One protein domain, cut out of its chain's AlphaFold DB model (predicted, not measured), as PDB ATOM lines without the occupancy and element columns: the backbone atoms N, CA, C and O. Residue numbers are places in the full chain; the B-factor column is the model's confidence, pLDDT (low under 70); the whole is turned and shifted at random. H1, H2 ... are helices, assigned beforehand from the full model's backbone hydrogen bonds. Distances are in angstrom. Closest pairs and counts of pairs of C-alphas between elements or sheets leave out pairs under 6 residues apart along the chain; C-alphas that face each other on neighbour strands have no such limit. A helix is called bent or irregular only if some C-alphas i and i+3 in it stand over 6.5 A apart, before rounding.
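This is residues 35 to 60, 75 to 129 and 141 to 185 of the 1129 residues of an uncharacterized protein of Edaphochlamys debaryana (UniProt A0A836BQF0). Four helices, H4, H1, H2 and H5 in that order round the long axis, make a compact body of mostly crossed helices, with H3 set across one end, near the starts of H1 and H4 and the end of H5. H6 runs along the outside, its first part packing on H3 and its later residues coming near H4. The printed part has 126 residues with six named helices, H1 to H6 along the chain, and no named strand; the class is all helix. It is compact, with a radius of gyration of the C-alphas of 14.1 A and spans of 42 by 29 by 23 A.

Start at H1, residues 40 to 56, which has a kink of 33 degrees near residue 50 and is only just irregular, with C-alphas 47 and 50 6.7 A apart. H2, residues 75 to 91, touches it at a shallow tilt of 32 degrees, opposite ways; the closest C-alphas, of Cys 52 and Leu 79, are 5.5 A apart. H3, residues 98 to 110, is apart from H2. H4, residues 112 to 125, is about perpendicular to H3 at 88 degrees and touches H1 at a steep tilt of 52 degrees; look at the closest C-alphas, of Pro 50 and Ala 117, 4.9 A apart. H5, residues 147 to 162, touches H2 at a steep tilt of 40 degrees, the closest C-alphas being those of Cys 87 and Leu 151, 6.1 A apart. H5 touches H3 with residues 159 to 162 alone, the closest C-alphas, of Ala 101 and Ile 162, being 5.0 A apart. H6, residues 169 to 183, touches H3 with residues 169 to 174 alone; the closest C-alphas, of Ala 105 and Pro 170, are 5.0 A apart. H6 is close to H4 but not clearly touching, with the closest C-alphas, of Leu 119 and Met 181, 6.4 A apart. In H2, H3, H4 and H6 every O i to N i+4 pair is within hydrogen-bond range; in H1 it is 11 of 13 and in H5 11 of 12.

Find C-alpha 40 at (144.923, 156.853, 125.450); from there H1 runs 24.4 A to C-alpha 56. H2 also runs 24.4 A, H3 18.5 A and H4 19.8 A. H5 runs 21.7 A from C-alpha 147 at (143.499, 137.106, 115.371), with a kink of 28 degrees near residue 154. H6 runs 21.4 A and ends at C-alpha 183, at (166.838, 134.009, 125.416).

The two C-alphas farthest apart, of Ser 129 and Pro 166, are 42.1 A apart. Residues 61 to 74 and 130 to 140 are not printed; the gaps are 18.5 A from C-alpha 60 to 75 and 11.6 A from C-alpha 129 to 141. Of the links printed whole, H3 to H4 is tight and H2 to H3 and H5 to H6 are short. The mean pLDDT of the printed part is 73.4, and 43 residues are under 70, among them residues 141 to 171.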
ATOM      1  N   ALA A  35     154.271 161.324 123.577       72.31
ATOM      2  CA  ALA A  35     153.408 160.464 124.380       72.31
ATOM      3  C   ALA A  35     151.900 160.807 124.333       72.31
ATOM      4  O   ALA A  35     151.105 159.998 124.826       72.31
ATOM      5  N   SER A  36     151.500 161.948 123.751       84.25
ATOM      6  CA  SER A  36     150.099 162.300 123.456       84.25
ATOM      7  C   SER A  36     149.626 161.937 122.038       84.25
ATOM      8  O   SER A  36     148.444 162.086 121.754       84.25
ATOM      9  N   LEU A  37     150.508 161.446 121.158       86.69
ATOM     10  CA  LEU A  37     150.149 160.998 119.800       86.69
ATOM     11  C   LEU A  37     149.586 159.569 119.754       86.69
ATOM     12  O   LEU A  37     149.076 159.138 118.725       86.69
ATOM     13  N   LEU A  38     149.691 158.815 120.850       89.81
ATOM     14  CA  LEU A  38     149.068 157.498 120.962       89.81
ATOM     15  C   LEU A  38     147.639 157.633 121.507       89.81
ATOM     16  O   LEU A  38     147.439 158.385 122.468       89.81
ATOM     17  N   PRO A  39     146.668 156.848 121.004       92.38
ATOM     18  CA  PRO A  39     145.361 156.717 121.633       92.38
ATOM     19  C   PRO A  39     145.510 156.360 123.116       92.38
ATOM     20  O   PRO A  39     146.207 155.404 123.467       92.38
ATOM     21  N   ALA A  40     144.831 157.091 124.006       90.25
ATOM     22  CA  ALA A  40     144.923 156.853 125.450       90.25
ATOM     23  C   ALA A  40     144.564 155.399 125.828       90.25
ATOM     24  O   ALA A  40     145.205 154.807 126.697       90.25
ATOM     25  N   GLY A  41     143.613 154.797 125.101       93.38
ATOM     26  CA  GLY A  41     143.229 153.393 125.247       93.38
ATOM     27  C   GLY A  41     144.366 152.394 125.002       93.38
ATOM     28  O   GLY A  41     144.362 151.337 125.627       93.38
ATOM     29  N   LEU A  42     145.367 152.727 124.177       90.69
ATOM     30  CA  LEU A  42     146.542 151.877 123.958       90.69
ATOM     31  C   LEU A  42     147.437 151.842 125.200       90.69
ATOM     32  O   LEU A  42     147.838 150.760 125.624       90.69
ATOM     33  N   ARG A  43     147.685 152.993 125.843       91.31
ATOM     34  CA  ARG A  43     148.420 153.042 127.120       91.31
ATOM     35  C   ARG A  43     147.678 152.260 128.206       91.31
ATOM     36  O   ARG A  43     148.295 151.435 128.871       91.31
ATOM     37  N   THR A  44     146.363 152.453 128.337       93.38
ATOM     38  CA  THR A  44     145.541 151.694 129.297       93.38
ATOM     39  C   THR A  44     145.595 150.190 129.025       93.38
ATOM     40  O   THR A  44     145.844 149.420 129.947       93.38
ATOM     41  N   ALA A  45     145.454 149.755 127.770       91.69
ATOM     42  CA  ALA A  45     145.490 148.334 127.431       91.69
ATOM     43  C   ALA A  45     146.868 147.697 127.698       91.69
ATOM     44  O   ALA A  45     146.942 146.565 128.175       91.69
ATOM     45  N   PHE A  46     147.965 148.429 127.467       89.62
ATOM     46  CA  PHE A  46     149.304 147.991 127.872       89.62
ATOM     47  C   PHE A  46     149.446 147.897 129.401       89.62
ATOM     48  O   PHE A  46     150.020 146.928 129.886       89.62
ATOM     49  N   GLN A  47     148.873 148.826 130.172       93.00
ATOM     50  CA  GLN A  47     148.888 148.794 131.645       93.00
ATOM     51  C   GLN A  47     148.001 147.684 132.248       93.00
ATOM     52  O   GLN A  47     148.307 147.157 133.318       93.00
ATOM     53  N   GLU A  48     146.931 147.278 131.562       93.12
ATOM     54  CA  GLU A  48     146.080 146.140 131.944       93.12
ATOM     55  C   GLU A  48     146.723 144.780 131.605       93.12
ATOM     56  O   GLU A  48     146.502 143.785 132.304       93.12
ATOM     57  N   LEU A  49     147.578 144.733 130.576       91.75
ATOM     58  CA  LEU A  49     148.175 143.503 130.055       91.75
ATOM     59  C   LEU A  49     148.954 142.663 131.093       91.75
ATOM     60  O   LEU A  49     148.772 141.444 131.076       91.75
ATOM     61  N   PRO A  50     149.766 143.223 132.019       92.31
ATOM     62  CA  PRO A  50     150.380 142.460 133.108       92.31
ATOM     63  C   PRO A  50     149.361 141.704 133.953       92.31
ATOM     64  O   PRO A  50     149.528 140.511 134.174       92.31
ATOM     65  N   ARG A  51     148.264 142.355 134.350       92.50
ATOM     66  CA  ARG A  51     147.217 141.759 135.192       92.50
ATOM     67  C   ARG A  51     146.469 140.636 134.464       92.50
ATOM     68  O   ARG A  51     146.178 139.594 135.057       92.50
ATOM     69  N   CYS A  52     146.205 140.806 133.170       88.81
ATOM     70  CA  CYS A  52     145.624 139.756 132.331       88.81
ATOM     71  C   CYS A  52     146.615 138.600 132.086       88.81
ATOM     72  O   CYS A  52     146.227 137.433 132.105       88.81
ATOM     73  N   ALA A  53     147.908 138.889 131.924       85.25
ATOM     74  CA  ALA A  53     148.944 137.871 131.760       85.25
ATOM     75  C   ALA A  53     149.220 137.086 133.052       85.25
ATOM     76  O   ALA A  53     149.356 135.871 132.992       85.25
ATOM     77  N   ASP A  54     149.260 137.741 134.213       86.19
ATOM     78  CA  ASP A  54     149.517 137.107 135.514       86.19
ATOM     79  C   ASP A  54     148.392 136.142 135.919       86.19
ATOM     80  O   ASP A  54     148.650 135.104 136.527       86.19
ATOM     81  N   THR A  55     147.146 136.453 135.543       85.62
ATOM     82  CA  THR A  55     145.983 135.588 135.799       85.62
ATOM     83  C   THR A  55     145.857 134.427 134.807       85.62
ATOM     84  O   THR A  55     145.382 133.363 135.200       85.62
ATOM     85  N   GLN A  56     146.280 134.587 133.542       81.00
ATOM     86  CA  GLN A  56     146.219 133.515 132.526       81.00
ATOM     87  C   GLN A  56     147.475 132.647 132.445       81.00
ATOM     88  O   GLN A  56     147.396 131.460 132.122       81.00
ATOM     89  N   VAL A  57     148.636 133.222 132.739       78.00
ATOM     90  CA  VAL A  57     149.952 132.580 132.701       78.00
ATOM     91  C   VAL A  57     150.604 132.750 134.080       78.00
ATOM     92  O   VAL A  57     151.606 133.462 134.211       78.00
ATOM     93  N   PRO A  58     150.041 132.119 135.132       71.19
ATOM     94  CA  PRO A  58     150.596 132.217 136.473       71.19
ATOM     95  C   PRO A  58     152.056 131.759 136.481       71.19
ATOM     96  O   PRO A  58     152.428 130.763 135.846       71.19
ATOM     97  N   ALA A  59     152.890 132.498 137.213       62.69
ATOM     98  CA  ALA A  59     154.294 132.161 137.412       62.69
ATOM     99  C   ALA A  59     154.437 130.723 137.968       62.69
ATOM    100  O   ALA A  59     153.548 130.260 138.683       62.69
ATOM    101  N   PRO A  60     155.547 130.007 137.689       56.94
ATOM    102  CA  PRO A  60     155.712 128.578 138.007       56.94
ATOM    103  C   PRO A  60     155.901 128.257 139.510       56.94
ATOM    104  O   PRO A  60     156.558 127.279 139.864       56.94
ATOM    105  N   PRO A  75     138.619 134.501 132.240       75.12
ATOM    106  CA  PRO A  75     139.623 135.560 132.079       75.12
ATOM    107  C   PRO A  75     140.559 135.337 130.867       75.12
ATOM    108  O   PRO A  75     141.305 136.226 130.461       75.12
ATOM    109  N   LYS A  76     140.430 134.183 130.191       73.00
ATOM    110  CA  LYS A  76     140.894 133.943 128.812       73.00
ATOM    111  C   LYS A  76     140.270 134.917 127.802       73.00
ATOM    112  O   LYS A  76     140.965 135.383 126.907       73.00
ATOM    113  N   ARG A  77     138.961 135.188 127.918       79.25
ATOM    114  CA  ARG A  77     138.203 136.081 127.028       79.25
ATOM    115  C   ARG A  77     138.597 137.535 127.254       79.25
ATOM    116  O   ARG A  77     138.785 138.246 126.280       79.25
ATOM    117  N   GLU A  78     138.788 137.940 128.507       82.06
ATOM    118  CA  GLU A  78     139.295 139.274 128.861       82.06
ATOM    119  C   GLU A  78     140.671 139.515 128.225       82.06
ATOM    120  O   GLU A  78     140.853 140.492 127.503       82.06
ATOM    121  N   LEU A  79     141.602 138.564 128.384       82.69
ATOM    122  CA  LEU A  79     142.901 138.594 127.709       82.69
ATOM    123  C   LEU A  79     142.771 138.632 126.175       82.69
ATOM    124  O   LEU A  79     143.486 139.391 125.530       82.69
ATOM    125  N   TYR A  80     141.889 137.823 125.577       79.94
ATOM    126  CA  TYR A  80     141.692 137.802 124.122       79.94
ATOM    127  C   TYR A  80     141.170 139.147 123.605       79.94
ATOM    128  O   TYR A  80     141.764 139.717 122.699       79.94
ATOM    129  N   THR A  81     140.113 139.689 124.216       84.25
ATOM    130  CA  THR A  81     139.554 141.002 123.867       84.25
ATOM    131  C   THR A  81     140.585 142.115 124.049       84.25
ATOM    132  O   THR A  81     140.663 142.998 123.201       84.25
ATOM    133  N   LEU A  82     141.419 142.063 125.094       85.75
ATOM    134  CA  LEU A  82     142.518 143.012 125.287       85.75
ATOM    135  C   LEU A  82     143.559 142.922 124.157       85.75
ATOM    136  O   LEU A  82     143.981 143.946 123.630       85.75
ATOM    137  N   LEU A  83     143.956 141.708 123.767       80.88
ATOM    138  CA  LEU A  83     144.947 141.476 122.713       80.88
ATOM    139  C   LEU A  83     144.431 141.839 121.314       80.88
ATOM    140  O   LEU A  83     145.190 142.415 120.537       80.88
ATOM    141  N   VAL A  84     143.162 141.552 121.009       82.31
ATOM    142  CA  VAL A  84     142.495 141.994 119.771       82.31
ATOM    143  C   VAL A  84     142.440 143.517 119.731       82.31
ATOM    144  O   VAL A  84     143.002 144.105 118.819       82.31
ATOM    145  N   ARG A  85     141.944 144.162 120.795       86.06
ATOM    146  CA  ARG A  85     141.902 145.628 120.904       86.06
ATOM    147  C   ARG A  85     143.288 146.272 120.754       86.06
ATOM    148  O   ARG A  85     143.399 147.343 120.171       86.06
ATOM    149  N   ILE A  86     144.350 145.641 121.270       84.19
ATOM    150  CA  ILE A  86     145.738 146.087 121.054       84.19
ATOM    151  C   ILE A  86     146.162 145.934 119.583       84.19
ATOM    152  O   ILE A  86     146.900 146.788 119.109       84.19
ATOM    153  N   CYS A  87     145.717 144.903 118.857       80.00
ATOM    154  CA  CYS A  87     145.956 144.798 117.412       80.00
ATOM    155  C   CYS A  87     145.205 145.887 116.647       80.00
ATOM    156  O   CYS A  87     145.834 146.618 115.893       80.00
ATOM    157  N   ASP A  88     143.903 146.041 116.897       84.00
ATOM    158  CA  ASP A  88     143.054 147.011 116.202       84.00
ATOM    159  C   ASP A  88     143.618 148.435 116.374       84.00
ATOM    160  O   ASP A  88     143.908 149.118 115.395       84.00
ATOM    161  N   MET A  89     143.933 148.832 117.616       84.50
ATOM    162  CA  MET A  89     144.571 150.122 117.922       84.50
ATOM    163  C   MET A  89     146.014 150.256 117.395       84.50
ATOM    164  O   MET A  89     146.555 151.357 117.428       84.50
ATOM    165  N   LEU A  90     146.679 149.177 116.967       79.69
ATOM    166  CA  LEU A  90     148.003 149.228 116.328       79.69
ATOM    167  C   LEU A  90     147.916 149.302 114.802       79.69
ATOM    168  O   LEU A  90     148.770 149.940 114.188       79.69
ATOM    169  N   ASP A  91     146.899 148.684 114.208       78.31
ATOM    170  CA  ASP A  91     146.624 148.759 112.775       78.31
ATOM    171  C   ASP A  91     145.935 150.095 112.406       78.31
ATOM    172  O   ASP A  91     146.206 150.638 111.336       78.31
ATOM    173  N   GLU A  92     145.153 150.694 113.320       83.19
ATOM    174  CA  GLU A  92     144.630 152.073 113.219       83.19
ATOM    175  C   GLU A  92     145.727 153.154 113.264       83.19
ATOM    176  O   GLU A  92     145.563 154.230 112.685       83.19
ATOM    177  N   ILE A  93     146.849 152.913 113.957       80.75
ATOM    178  CA  ILE A  93     147.932 153.900 114.036       80.75
ATOM    179  C   ILE A  93     148.746 153.851 112.738       80.75
ATOM    180  O   ILE A  93     149.317 152.806 112.406       80.75
ATOM    181  N   PRO A  94     148.930 154.986 112.035       75.56
ATOM    182  CA  PRO A  94     149.788 155.053 110.862       75.56
ATOM    183  C   PRO A  94     151.259 155.008 111.297       75.56
ATOM    184  O   PRO A  94     151.964 156.007 111.254       75.56
ATOM    185  N   LEU A  95     151.751 153.835 111.706       65.94
ATOM    186  CA  LEU A  95     153.112 153.578 112.210       65.94
ATOM    187  C   LEU A  95     154.233 153.861 111.188       65.94
ATOM    188  O   LEU A  95     155.407 153.818 111.536       65.94
ATOM    189  N   ILE A  96     153.874 154.166 109.938       61.75
ATOM    190  CA  ILE A  96     154.757 154.738 108.906       61.75
ATOM    191  C   ILE A  96     155.154 156.189 109.275       61.75
ATOM    192  O   ILE A  96     156.216 156.683 108.905       61.75
ATOM    193  N   SER A  97     154.306 156.874 110.047       78.12
ATOM    194  CA  SER A  97     154.520 158.210 110.591       78.12
ATOM    195  C   SER A  97     155.546 158.180 111.727       78.12
ATOM    196  O   SER A  97     155.284 157.685 112.828       78.12
ATOM    197  N   ALA A  98     156.705 158.787 111.469       71.94
ATOM    198  CA  ALA A  98     157.836 158.818 112.386       71.94
ATOM    199  C   ALA A  98     157.519 159.177 113.861       71.94
ATOM    200  O   ALA A  98     157.996 158.466 114.749       71.94
ATOM    201  N   PRO A  99     156.721 160.220 114.174       78.62
ATOM    202  CA  PRO A  99     156.462 160.583 115.566       78.62
ATOM    203  C   PRO A  99     155.524 159.604 116.297       78.62
ATOM    204  O   PRO A  99     155.698 159.405 117.498       78.62
ATOM    205  N   HIS A 100     154.598 158.927 115.604       79.38
ATOM    206  CA  HIS A 100     153.763 157.871 116.205       79.38
ATOM    207  C   HIS A 100     154.602 156.643 116.576       79.38
ATOM    208  O   HIS A 100     154.476 156.086 117.666       79.38
ATOM    209  N   ALA A 101     155.506 156.254 115.677       72.81
ATOM    210  CA  ALA A 101     156.436 155.155 115.886       72.81
ATOM    211  C   ALA A 101     157.413 155.427 117.053       72.81
ATOM    212  O   ALA A 101     157.633 154.550 117.894       72.81
ATOM    213  N   ALA A 102     157.929 156.659 117.165       75.38
ATOM    214  CA  ALA A 102     158.746 157.087 118.300       75.38
ATOM    215  C   ALA A 102     157.960 157.018 119.623       75.38
ATOM    216  O   ALA A 102     158.437 156.428 120.593       75.38
ATOM    217  N   ALA A 103     156.733 157.549 119.637       82.44
ATOM    218  CA  ALA A 103     155.858 157.531 120.804       82.44
ATOM    219  C   ALA A 103     155.531 156.106 121.280       82.44
ATOM    220  O   ALA A 103     155.548 155.841 122.483       82.44
ATOM    221  N   PHE A 104     155.266 155.167 120.361       81.06
ATOM    222  CA  PHE A 104     154.948 153.783 120.726       81.06
ATOM    223  C   PHE A 104     156.127 153.058 121.376       81.06
ATOM    224  O   PHE A 104     155.959 152.391 122.396       81.06
ATOM    225  N   ALA A 105     157.335 153.190 120.831       73.19
ATOM    226  CA  ALA A 105     158.488 152.550 121.449       73.19
ATOM    227  C   ALA A 105     158.985 153.298 122.707       73.19
ATOM    228  O   ALA A 105     159.611 152.674 123.565       73.19
ATOM    229  N   GLU A 106     158.640 154.581 122.886       81.06
ATOM    230  CA  GLU A 106     158.721 155.227 124.200       81.06
ATOM    231  C   GLU A 106     157.725 154.599 125.195       81.06
ATOM    232  O   GLU A 106     158.157 154.201 126.277       81.06
ATOM    233  N   LEU A 107     156.449 154.392 124.831       84.31
ATOM    234  CA  LEU A 107     155.471 153.671 125.668       84.31
ATOM    235  C   LEU A 107     155.996 152.281 126.080       84.31
ATOM    236  O   LEU A 107     155.949 151.937 127.259       84.31
ATOM    237  N   LEU A 108     156.575 151.512 125.151       80.56
ATOM    238  CA  LEU A 108     157.215 150.226 125.470       80.56
ATOM    239  C   LEU A 108     158.399 150.359 126.443       80.56
ATOM    240  O   LEU A 108     158.636 149.457 127.242       80.56
ATOM    241  N   SER A 109     159.156 151.458 126.385       77.00
ATOM    242  CA  SER A 109     160.266 151.708 127.315       77.00
ATOM    243  C   SER A 109     159.797 152.133 128.712       77.00
ATOM    244  O   SER A 109     160.458 151.812 129.698       77.00
ATOM    245  N   GLN A 110     158.645 152.807 128.794       85.62
ATOM    246  CA  GLN A 110     158.010 153.237 130.043       85.62
ATOM    247  C   GLN A 110     157.253 152.092 130.743       85.62
ATOM    248  O   GLN A 110     157.154 152.101 131.966       85.62
ATOM    249  N   GLU A 111     156.777 151.085 129.998       87.69
ATOM    250  CA  GLU A 111     155.947 149.974 130.499       87.69
ATOM    251  C   GLU A 111     156.660 148.593 130.467       87.69
ATOM    252  O   GLU A 111     156.175 147.641 129.840       87.69
ATOM    253  N   PRO A 112     157.801 148.399 131.167       78.69
ATOM    254  CA  PRO A 112     158.552 147.139 131.129       78.69
ATOM    255  C   PRO A 112     157.758 145.944 131.685       78.69
ATOM    256  O   PRO A 112     158.016 144.799 131.307       78.69
ATOM    257  N   ALA A 113     156.761 146.190 132.543       80.50
ATOM    258  CA  ALA A 113     155.831 145.166 133.010       80.50
ATOM    259  C   ALA A 113     154.948 144.631 131.869       80.50
ATOM    260  O   ALA A 113     154.778 143.417 131.747       80.50
ATOM    261  N   ALA A 114     154.435 145.510 131.001       80.38
ATOM    262  CA  ALA A 114     153.634 145.142 129.833       80.38
ATOM    263  C   ALA A 114     154.483 144.417 128.778       80.38
ATOM    264  O   ALA A 114     154.066 143.407 128.211       80.38
ATOM    265  N   VAL A 115     155.728 144.856 128.592       77.00
ATOM    266  CA  VAL A 115     156.729 144.168 127.765       77.00
ATOM    267  C   VAL A 115     157.001 142.747 128.289       77.00
ATOM    268  O   VAL A 115     156.977 141.780 127.523       77.00
ATOM    269  N   ALA A 116     157.177 142.578 129.603       74.06
ATOM    270  CA  ALA A 116     157.312 141.264 130.236       74.06
ATOM    271  C   ALA A 116     156.009 140.437 130.207       74.06
ATOM    272  O   ALA A 116     156.058 139.206 130.244       74.06
ATOM    273  N   ALA A 117     154.840 141.076 130.131       81.00
ATOM    274  CA  ALA A 117     153.554 140.416 129.925       81.00
ATOM    275  C   ALA A 117     153.450 139.850 128.500       81.00
ATOM    276  O   ALA A 117     153.211 138.651 128.354       81.00
ATOM    277  N   LEU A 118     153.753 140.651 127.467       79.50
ATOM    278  CA  LEU A 118     153.840 140.198 126.070       79.50
ATOM    279  C   LEU A 118     154.776 138.991 125.924       79.50
ATOM    280  O   LEU A 118     154.374 137.982 125.351       79.50
ATOM    281  N   LEU A 119     155.990 139.041 126.494       73.38
ATOM    282  CA  LEU A 119     156.928 137.908 126.433       73.38
ATOM    283  C   LEU A 119     156.368 136.635 127.082       73.38
ATOM    284  O   LEU A 119     156.577 135.542 126.555       73.38
ATOM    285  N   ARG A 120     155.653 136.748 128.208       77.44
ATOM    286  CA  ARG A 120     155.072 135.591 128.911       77.44
ATOM    287  C   ARG A 120     153.853 135.025 128.188       77.44
ATOM    288  O   ARG A 120     153.728 133.806 128.105       77.44
ATOM    289  N   LEU A 121     153.015 135.879 127.605       78.88
ATOM    290  CA  LEU A 121     151.896 135.489 126.745       78.88
ATOM    291  C   LEU A 121     152.386 134.784 125.474       78.88
ATOM    292  O   LEU A 121     151.898 133.708 125.138       78.88
ATOM    293  N   TYR A 122     153.414 135.332 124.823       69.56
ATOM    294  CA  TYR A 122     154.069 134.728 123.664       69.56
ATOM    295  C   TYR A 122     154.695 133.371 124.028       69.56
ATOM    296  O   TYR A 122     154.414 132.358 123.392       69.56
ATOM    297  N   ALA A 123     155.462 133.299 125.122       67.00
ATOM    298  CA  ALA A 123     156.049 132.049 125.608       67.00
ATOM    299  C   ALA A 123     155.001 131.001 126.038       67.00
ATOM    300  O   ALA A 123     155.273 129.803 125.944       67.00
ATOM    301  N   ALA A 124     153.812 131.421 126.482       71.06
ATOM    302  CA  ALA A 124     152.688 130.531 126.767       71.06
ATOM    303  C   ALA A 124     152.013 130.022 125.484       71.06
ATOM    304  O   ALA A 124     151.804 128.820 125.361       71.06
ATOM    305  N   ALA A 125     151.759 130.888 124.499       65.06
ATOM    306  CA  ALA A 125     151.205 130.505 123.194       65.06
ATOM    307  C   ALA A 125     152.138 129.576 122.385       65.06
ATOM    308  O   ALA A 125     151.673 128.768 121.574       65.06
ATOM    309  N   LEU A 126     153.452 129.659 122.631       57.28
ATOM    310  CA  LEU A 126     154.465 128.746 122.088       57.28
ATOM    311  C   LEU A 126     154.694 127.483 122.933       57.28
ATOM    312  O   LEU A 126     155.320 126.537 122.448       57.28
ATOM    313  N   ARG A 127     154.210 127.420 124.178       61.31
ATOM    314  CA  ARG A 127     154.314 126.213 125.008       61.31
ATOM    315  C   ARG A 127     153.307 125.175 124.491       61.31
ATOM    316  O   ARG A 127     152.143 125.514 124.300       61.31
ATOM    317  N   PRO A 128     153.707 123.910 124.254       46.56
ATOM    318  CA  PRO A 128     152.734 122.886 123.891       46.56
ATOM    319  C   PRO A 128     151.790 122.652 125.075       46.56
ATOM    320  O   PRO A 128     152.267 122.547 126.210       46.56
ATOM    321  N   SER A 129     150.485 122.511 124.817       49.25
ATOM    322  CA  SER A 129     149.645 121.784 125.774       49.25
ATOM    323  C   SER A 129     150.185 120.357 125.847       49.25
ATOM    324  O   SER A 129     150.516 119.766 124.816       49.25
ATOM    325  N   TRP A 141     140.859 125.743 119.250       43.22
ATOM    326  CA  TRP A 141     141.940 126.412 118.512       43.22
ATOM    327  C   TRP A 141     141.495 126.944 117.135       43.22
ATOM    328  O   TRP A 141     142.187 127.779 116.561       43.22
ATOM    329  N   SER A 142     140.321 126.528 116.650       42.16
ATOM    330  CA  SER A 142     139.588 127.124 115.525       42.16
ATOM    331  C   SER A 142     139.185 128.591 115.745       42.16
ATOM    332  O   SER A 142     139.116 129.340 114.782       42.16
ATOM    333  N   LEU A 143     138.981 129.026 116.994       40.12
ATOM    334  CA  LEU A 143     138.748 130.430 117.375       40.12
ATOM    335  C   LEU A 143     140.059 131.212 117.604       40.12
ATOM    336  O   LEU A 143     140.034 132.324 118.115       40.12
ATOM    337  N   VAL A 144     141.220 130.617 117.307       50.41
ATOM    338  CA  VAL A 144     142.549 131.149 117.671       50.41
ATOM    339  C   VAL A 144     143.484 131.239 116.454       50.41
ATOM    340  O   VAL A 144     144.640 131.635 116.579       50.41
ATOM    341  N   THR A 145     143.027 130.876 115.252       60.88
ATOM    342  CA  THR A 145     143.901 130.818 114.071       60.88
ATOM    343  C   THR A 145     144.171 132.157 113.398       60.88
ATOM    344  O   THR A 145     145.286 132.308 112.905       60.88
ATOM    345  N   GLU A 146     143.232 133.111 113.388       55.19
ATOM    346  CA  GLU A 146     143.417 134.364 112.636       55.19
ATOM    347  C   GLU A 146     143.838 135.544 113.520       55.19
ATOM    348  O   GLU A 146     144.930 136.059 113.315       55.19
ATOM    349  N   ASP A 147     143.104 135.927 114.570       56.47
ATOM    350  CA  ASP A 147     143.499 137.106 115.371       56.47
ATOM    351  C   ASP A 147     144.775 136.881 116.201       56.47
ATOM    352  O   ASP A 147     145.590 137.785 116.372       56.47
ATOM    353  N   TRP A 148     145.026 135.652 116.662       60.75
ATOM    354  CA  TRP A 148     146.297 135.317 117.323       60.75
ATOM    355  C   TRP A 148     147.465 135.243 116.324       60.75
ATOM    356  O   TRP A 148     148.615 135.491 116.692       60.75
ATOM    357  N   ARG A 149     147.185 134.958 115.043       57.94
ATOM    358  CA  ARG A 149     148.147 135.082 113.935       57.94
ATOM    359  C   ARG A 149     148.371 136.549 113.575       57.94
ATOM    360  O   ARG A 149     149.528 136.905 113.363       57.94
ATOM    361  N   ARG A 150     147.325 137.390 113.588       62.50
ATOM    362  CA  ARG A 150     147.435 138.855 113.511       62.50
ATOM    363  C   ARG A 150     148.364 139.335 114.615       62.50
ATOM    364  O   ARG A 150     149.444 139.765 114.264       62.50
ATOM    365  N   LEU A 151     148.076 139.111 115.899       61.34
ATOM    366  CA  LEU A 151     148.937 139.514 117.028       61.34
ATOM    367  C   LEU A 151     150.409 139.067 116.895       61.34
ATOM    368  O   LEU A 151     151.330 139.859 117.105       61.34
ATOM    369  N   VAL A 152     150.655 137.795 116.547       58.19
ATOM    370  CA  VAL A 152     152.019 137.237 116.413       58.19
ATOM    371  C   VAL A 152     152.786 137.824 115.224       58.19
ATOM    372  O   VAL A 152     154.016 137.847 115.263       58.19
ATOM    373  N   MET A 153     152.091 138.316 114.197       56.88
ATOM    374  CA  MET A 153     152.686 139.007 113.052       56.88
ATOM    375  C   MET A 153     152.745 140.530 113.257       56.88
ATOM    376  O   MET A 153     153.759 141.142 112.937       56.88
ATOM    377  N   SER A 154     151.696 141.138 113.812       61.22
ATOM    378  CA  SER A 154     151.480 142.581 113.929       61.22
ATOM    379  C   SER A 154     152.368 143.209 114.988       61.22
ATOM    380  O   SER A 154     152.937 144.259 114.715       61.22
ATOM    381  N   VAL A 155     152.590 142.571 116.145       65.75
ATOM    382  CA  VAL A 155     153.516 143.113 117.156       65.75
ATOM    383  C   VAL A 155     154.950 143.189 116.593       65.75
ATOM    384  O   VAL A 155     155.544 144.266 116.651       65.75
ATOM    385  N   PRO A 156     155.513 142.145 115.950       59.12
ATOM    386  CA  PRO A 156     156.814 142.249 115.281       59.12
ATOM    387  C   PRO A 156     156.836 143.150 114.036       59.12
ATOM    388  O   PRO A 156     157.833 143.834 113.822       59.12
ATOM    389  N   LEU A 157     155.764 143.203 113.232       57.91
ATOM    390  CA  LEU A 157     155.664 144.133 112.095       57.91
ATOM    391  C   LEU A 157     155.574 145.595 112.553       57.91
ATOM    392  O   LEU A 157     156.168 146.463 111.928       57.91
ATOM    393  N   THR A 158     154.899 145.867 113.669       63.38
ATOM    394  CA  THR A 158     154.855 147.171 114.347       63.38
ATOM    395  C   THR A 158     156.246 147.565 114.825       63.38
ATOM    396  O   THR A 158     156.737 148.633 114.468       63.38
ATOM    397  N   LEU A 159     156.936 146.672 115.545       62.03
ATOM    398  CA  LEU A 159     158.328 146.882 115.962       62.03
ATOM    399  C   LEU A 159     159.267 147.111 114.764       62.03
ATOM    400  O   LEU A 159     160.193 147.911 114.866       62.03
ATOM    401  N   TYR A 160     159.003 146.472 113.620       58.09
ATOM    402  CA  TYR A 160     159.720 146.719 112.369       58.09
ATOM    403  C   TYR A 160     159.387 148.074 111.728       58.09
ATOM    404  O   TYR A 160     160.318 148.771 111.341       58.09
ATOM    405  N   LYS A 161     158.114 148.501 111.667       61.62
ATOM    406  CA  LYS A 161     157.717 149.841 111.172       61.62
ATOM    407  C   LYS A 161     158.407 150.975 111.957       61.62
ATOM    408  O   LYS A 161     158.632 152.045 111.408       61.62
ATOM    409  N   ILE A 162     158.793 150.719 113.211       58.22
ATOM    410  CA  ILE A 162     159.490 151.663 114.103       58.22
ATOM    411  C   ILE A 162     161.025 151.634 113.939       58.22
ATOM    412  O   ILE A 162     161.710 152.601 114.269       58.22
ATOM    413  N   ALA A 163     161.594 150.554 113.405       54.59
ATOM    414  CA  ALA A 163     163.042 150.399 113.239       54.59
ATOM    415  C   ALA A 163     163.760 151.405 112.296       54.59
ATOM    416  O   ALA A 163     164.956 151.607 112.514       54.59
ATOM    417  N   PRO A 164     163.126 152.054 111.285       53.88
ATOM    418  CA  PRO A 164     163.794 153.024 110.405       53.88
ATOM    419  C   PRO A 164     164.091 154.387 111.038       53.88
ATOM    420  O   PRO A 164     164.667 155.247 110.372       53.88
ATOM    421  N   LEU A 165     163.649 154.636 112.272       57.03
ATOM    422  CA  LEU A 165     163.718 155.969 112.863       57.03
ATOM    423  C   LEU A 165     165.151 156.430 113.166       57.03
ATOM    424  O   LEU A 165     166.008 155.614 113.519       57.03
ATOM    425  N   PRO A 166     165.406 157.756 113.110       57.50
ATOM    426  CA  PRO A 166     166.661 158.319 113.583       57.50
ATOM    427  C   PRO A 166     166.916 157.921 115.048       57.50
ATOM    428  O   PRO A 166     165.970 157.753 115.832       57.50
ATOM    429  N   PRO A 167     168.196 157.748 115.428       53.06
ATOM    430  CA  PRO A 167     168.567 157.053 116.649       53.06
ATOM    431  C   PRO A 167     168.001 157.711 117.899       53.06
ATOM    432  O   PRO A 167     168.399 158.798 118.311       53.06
ATOM    433  N   SER A 168     167.086 156.982 118.516       58.81
ATOM    434  CA  SER A 168     166.366 157.355 119.719       58.81
ATOM    435  C   SER A 168     166.379 156.158 120.683       58.81
ATOM    436  O   SER A 168     166.369 155.007 120.228       58.81
ATOM    437  N   PRO A 169     166.429 156.385 122.013       63.94
ATOM    438  CA  PRO A 169     166.487 155.318 123.019       63.94
ATOM    439  C   PRO A 169     165.505 154.138 122.822       63.94
ATOM    440  O   PRO A 169     165.943 153.004 123.045       63.94
ATOM    441  N   PRO A 170     164.247 154.316 122.350       63.00
ATOM    442  CA  PRO A 170     163.376 153.214 121.932       63.00
ATOM    443  C   PRO A 170     164.023 152.097 121.097       63.00
ATOM    444  O   PRO A 170     163.754 150.926 121.362       63.00
ATOM    445  N   ALA A 171     164.900 152.400 120.133       65.69
ATOM    446  CA  ALA A 171     165.484 151.375 119.258       65.69
ATOM    447  C   ALA A 171     166.333 150.342 120.033       65.69
ATOM    448  O   ALA A 171     166.313 149.146 119.729       65.69
ATOM    449  N   LEU A 172     167.031 150.778 121.090       70.12
ATOM    450  CA  LEU A 172     167.775 149.884 121.985       70.12
ATOM    451  C   LEU A 172     166.833 149.045 122.861       70.12
ATOM    452  O   LEU A 172     167.119 147.874 123.112       70.12
ATOM    453  N   SER A 173     165.700 149.606 123.290       68.81
ATOM    454  CA  SER A 173     164.663 148.874 124.032       68.81
ATOM    455  C   SER A 173     164.033 147.765 123.184       68.81
ATOM    456  O   SER A 173     163.881 146.643 123.671       68.81
ATOM    457  N   VAL A 174     163.758 148.024 121.899       71.12
ATOM    458  CA  VAL A 174     163.270 147.012 120.942       71.12
ATOM    459  C   VAL A 174     164.300 145.894 120.742       71.12
ATOM    460  O   VAL A 174     163.954 144.719 120.865       71.12
ATOM    461  N   LEU A 175     165.578 146.227 120.520       71.25
ATOM    462  CA  LEU A 175     166.642 145.220 120.401       71.25
ATOM    463  C   LEU A 175     166.777 144.375 121.679       71.25
ATOM    464  O   LEU A 175     166.857 143.150 121.603       71.25
ATOM    465  N   ARG A 176     166.727 144.992 122.866       77.94
ATOM    466  CA  ARG A 176     166.770 144.282 124.159       77.94
ATOM    467  C   ARG A 176     165.558 143.378 124.385       77.94
ATOM    468  O   ARG A 176     165.731 142.265 124.878       77.94
ATOM    469  N   PHE A 177     164.363 143.809 123.984       73.81
ATOM    470  CA  PHE A 177     163.152 142.984 123.997       73.81
ATOM    471  C   PHE A 177     163.296 141.754 123.095       73.81
ATOM    472  O   PHE A 177     163.060 140.635 123.548       73.81
ATOM    473  N   VAL A 178     163.764 141.935 121.855       72.19
ATOM    474  CA  VAL A 178     164.058 140.824 120.935       72.19
ATOM    475  C   VAL A 178     165.111 139.894 121.549       72.19
ATOM    476  O   VAL A 178     164.899 138.687 121.608       72.19
ATOM    477  N   ARG A 179     166.199 140.426 122.121       78.75
ATOM    478  CA  ARG A 179     167.232 139.636 122.816       78.75
ATOM    479  C   ARG A 179     166.673 138.813 123.981       78.75
ATOM    480  O   ARG A 179     167.055 137.656 124.148       78.75
ATOM    481  N   ALA A 180     165.757 139.378 124.768       73.56
ATOM    482  CA  ALA A 180     165.071 138.677 125.852       73.56
ATOM    483  C   ALA A 180     164.120 137.586 125.327       73.56
ATOM    484  O   ALA A 180     164.117 136.475 125.856       73.56
ATOM    485  N   MET A 181     163.379 137.860 124.247       71.81
ATOM    486  CA  MET A 181     162.523 136.882 123.567       71.81
ATOM    487  C   MET A 181     163.331 135.686 123.048       71.81
ATOM    488  O   MET A 181     162.937 134.542 123.253       71.81
ATOM    489  N   LEU A 182     164.489 135.933 122.430       74.25
ATOM    490  CA  LEU A 182     165.397 134.893 121.938       74.25
ATOM    491  C   LEU A 182     165.942 134.034 123.091       74.25
ATOM    492  O   LEU A 182     165.903 132.804 123.027       74.25
ATOM    493  N   ARG A 183     166.361 134.675 124.190       77.19
ATOM    494  CA  ARG A 183     166.838 134.009 125.416       77.19
ATOM    495  C   ARG A 183     165.765 133.205 126.156       77.19
ATOM    496  O   ARG A 183     166.119 132.296 126.900       77.19
ATOM    497  N   ALA A 184     164.476 133.465 125.923       73.44
ATOM    498  CA  ALA A 184     163.376 132.650 126.452       73.44
ATOM    499  C   ALA A 184     163.261 131.256 125.788       73.44
ATOM    500  O   ALA A 184     162.349 130.488 126.097       73.44
ATOM    501  N   GLN A 185     164.183 130.917 124.878       77.12
ATOM    502  CA  GLN A 185     164.273 129.647 124.157       77.12
ATOM    503  C   GLN A 185     163.007 129.222 123.372       77.12
ATOM    504  O   GLN A 185     162.696 128.020 123.324       77.12
TER     505      GLN A 185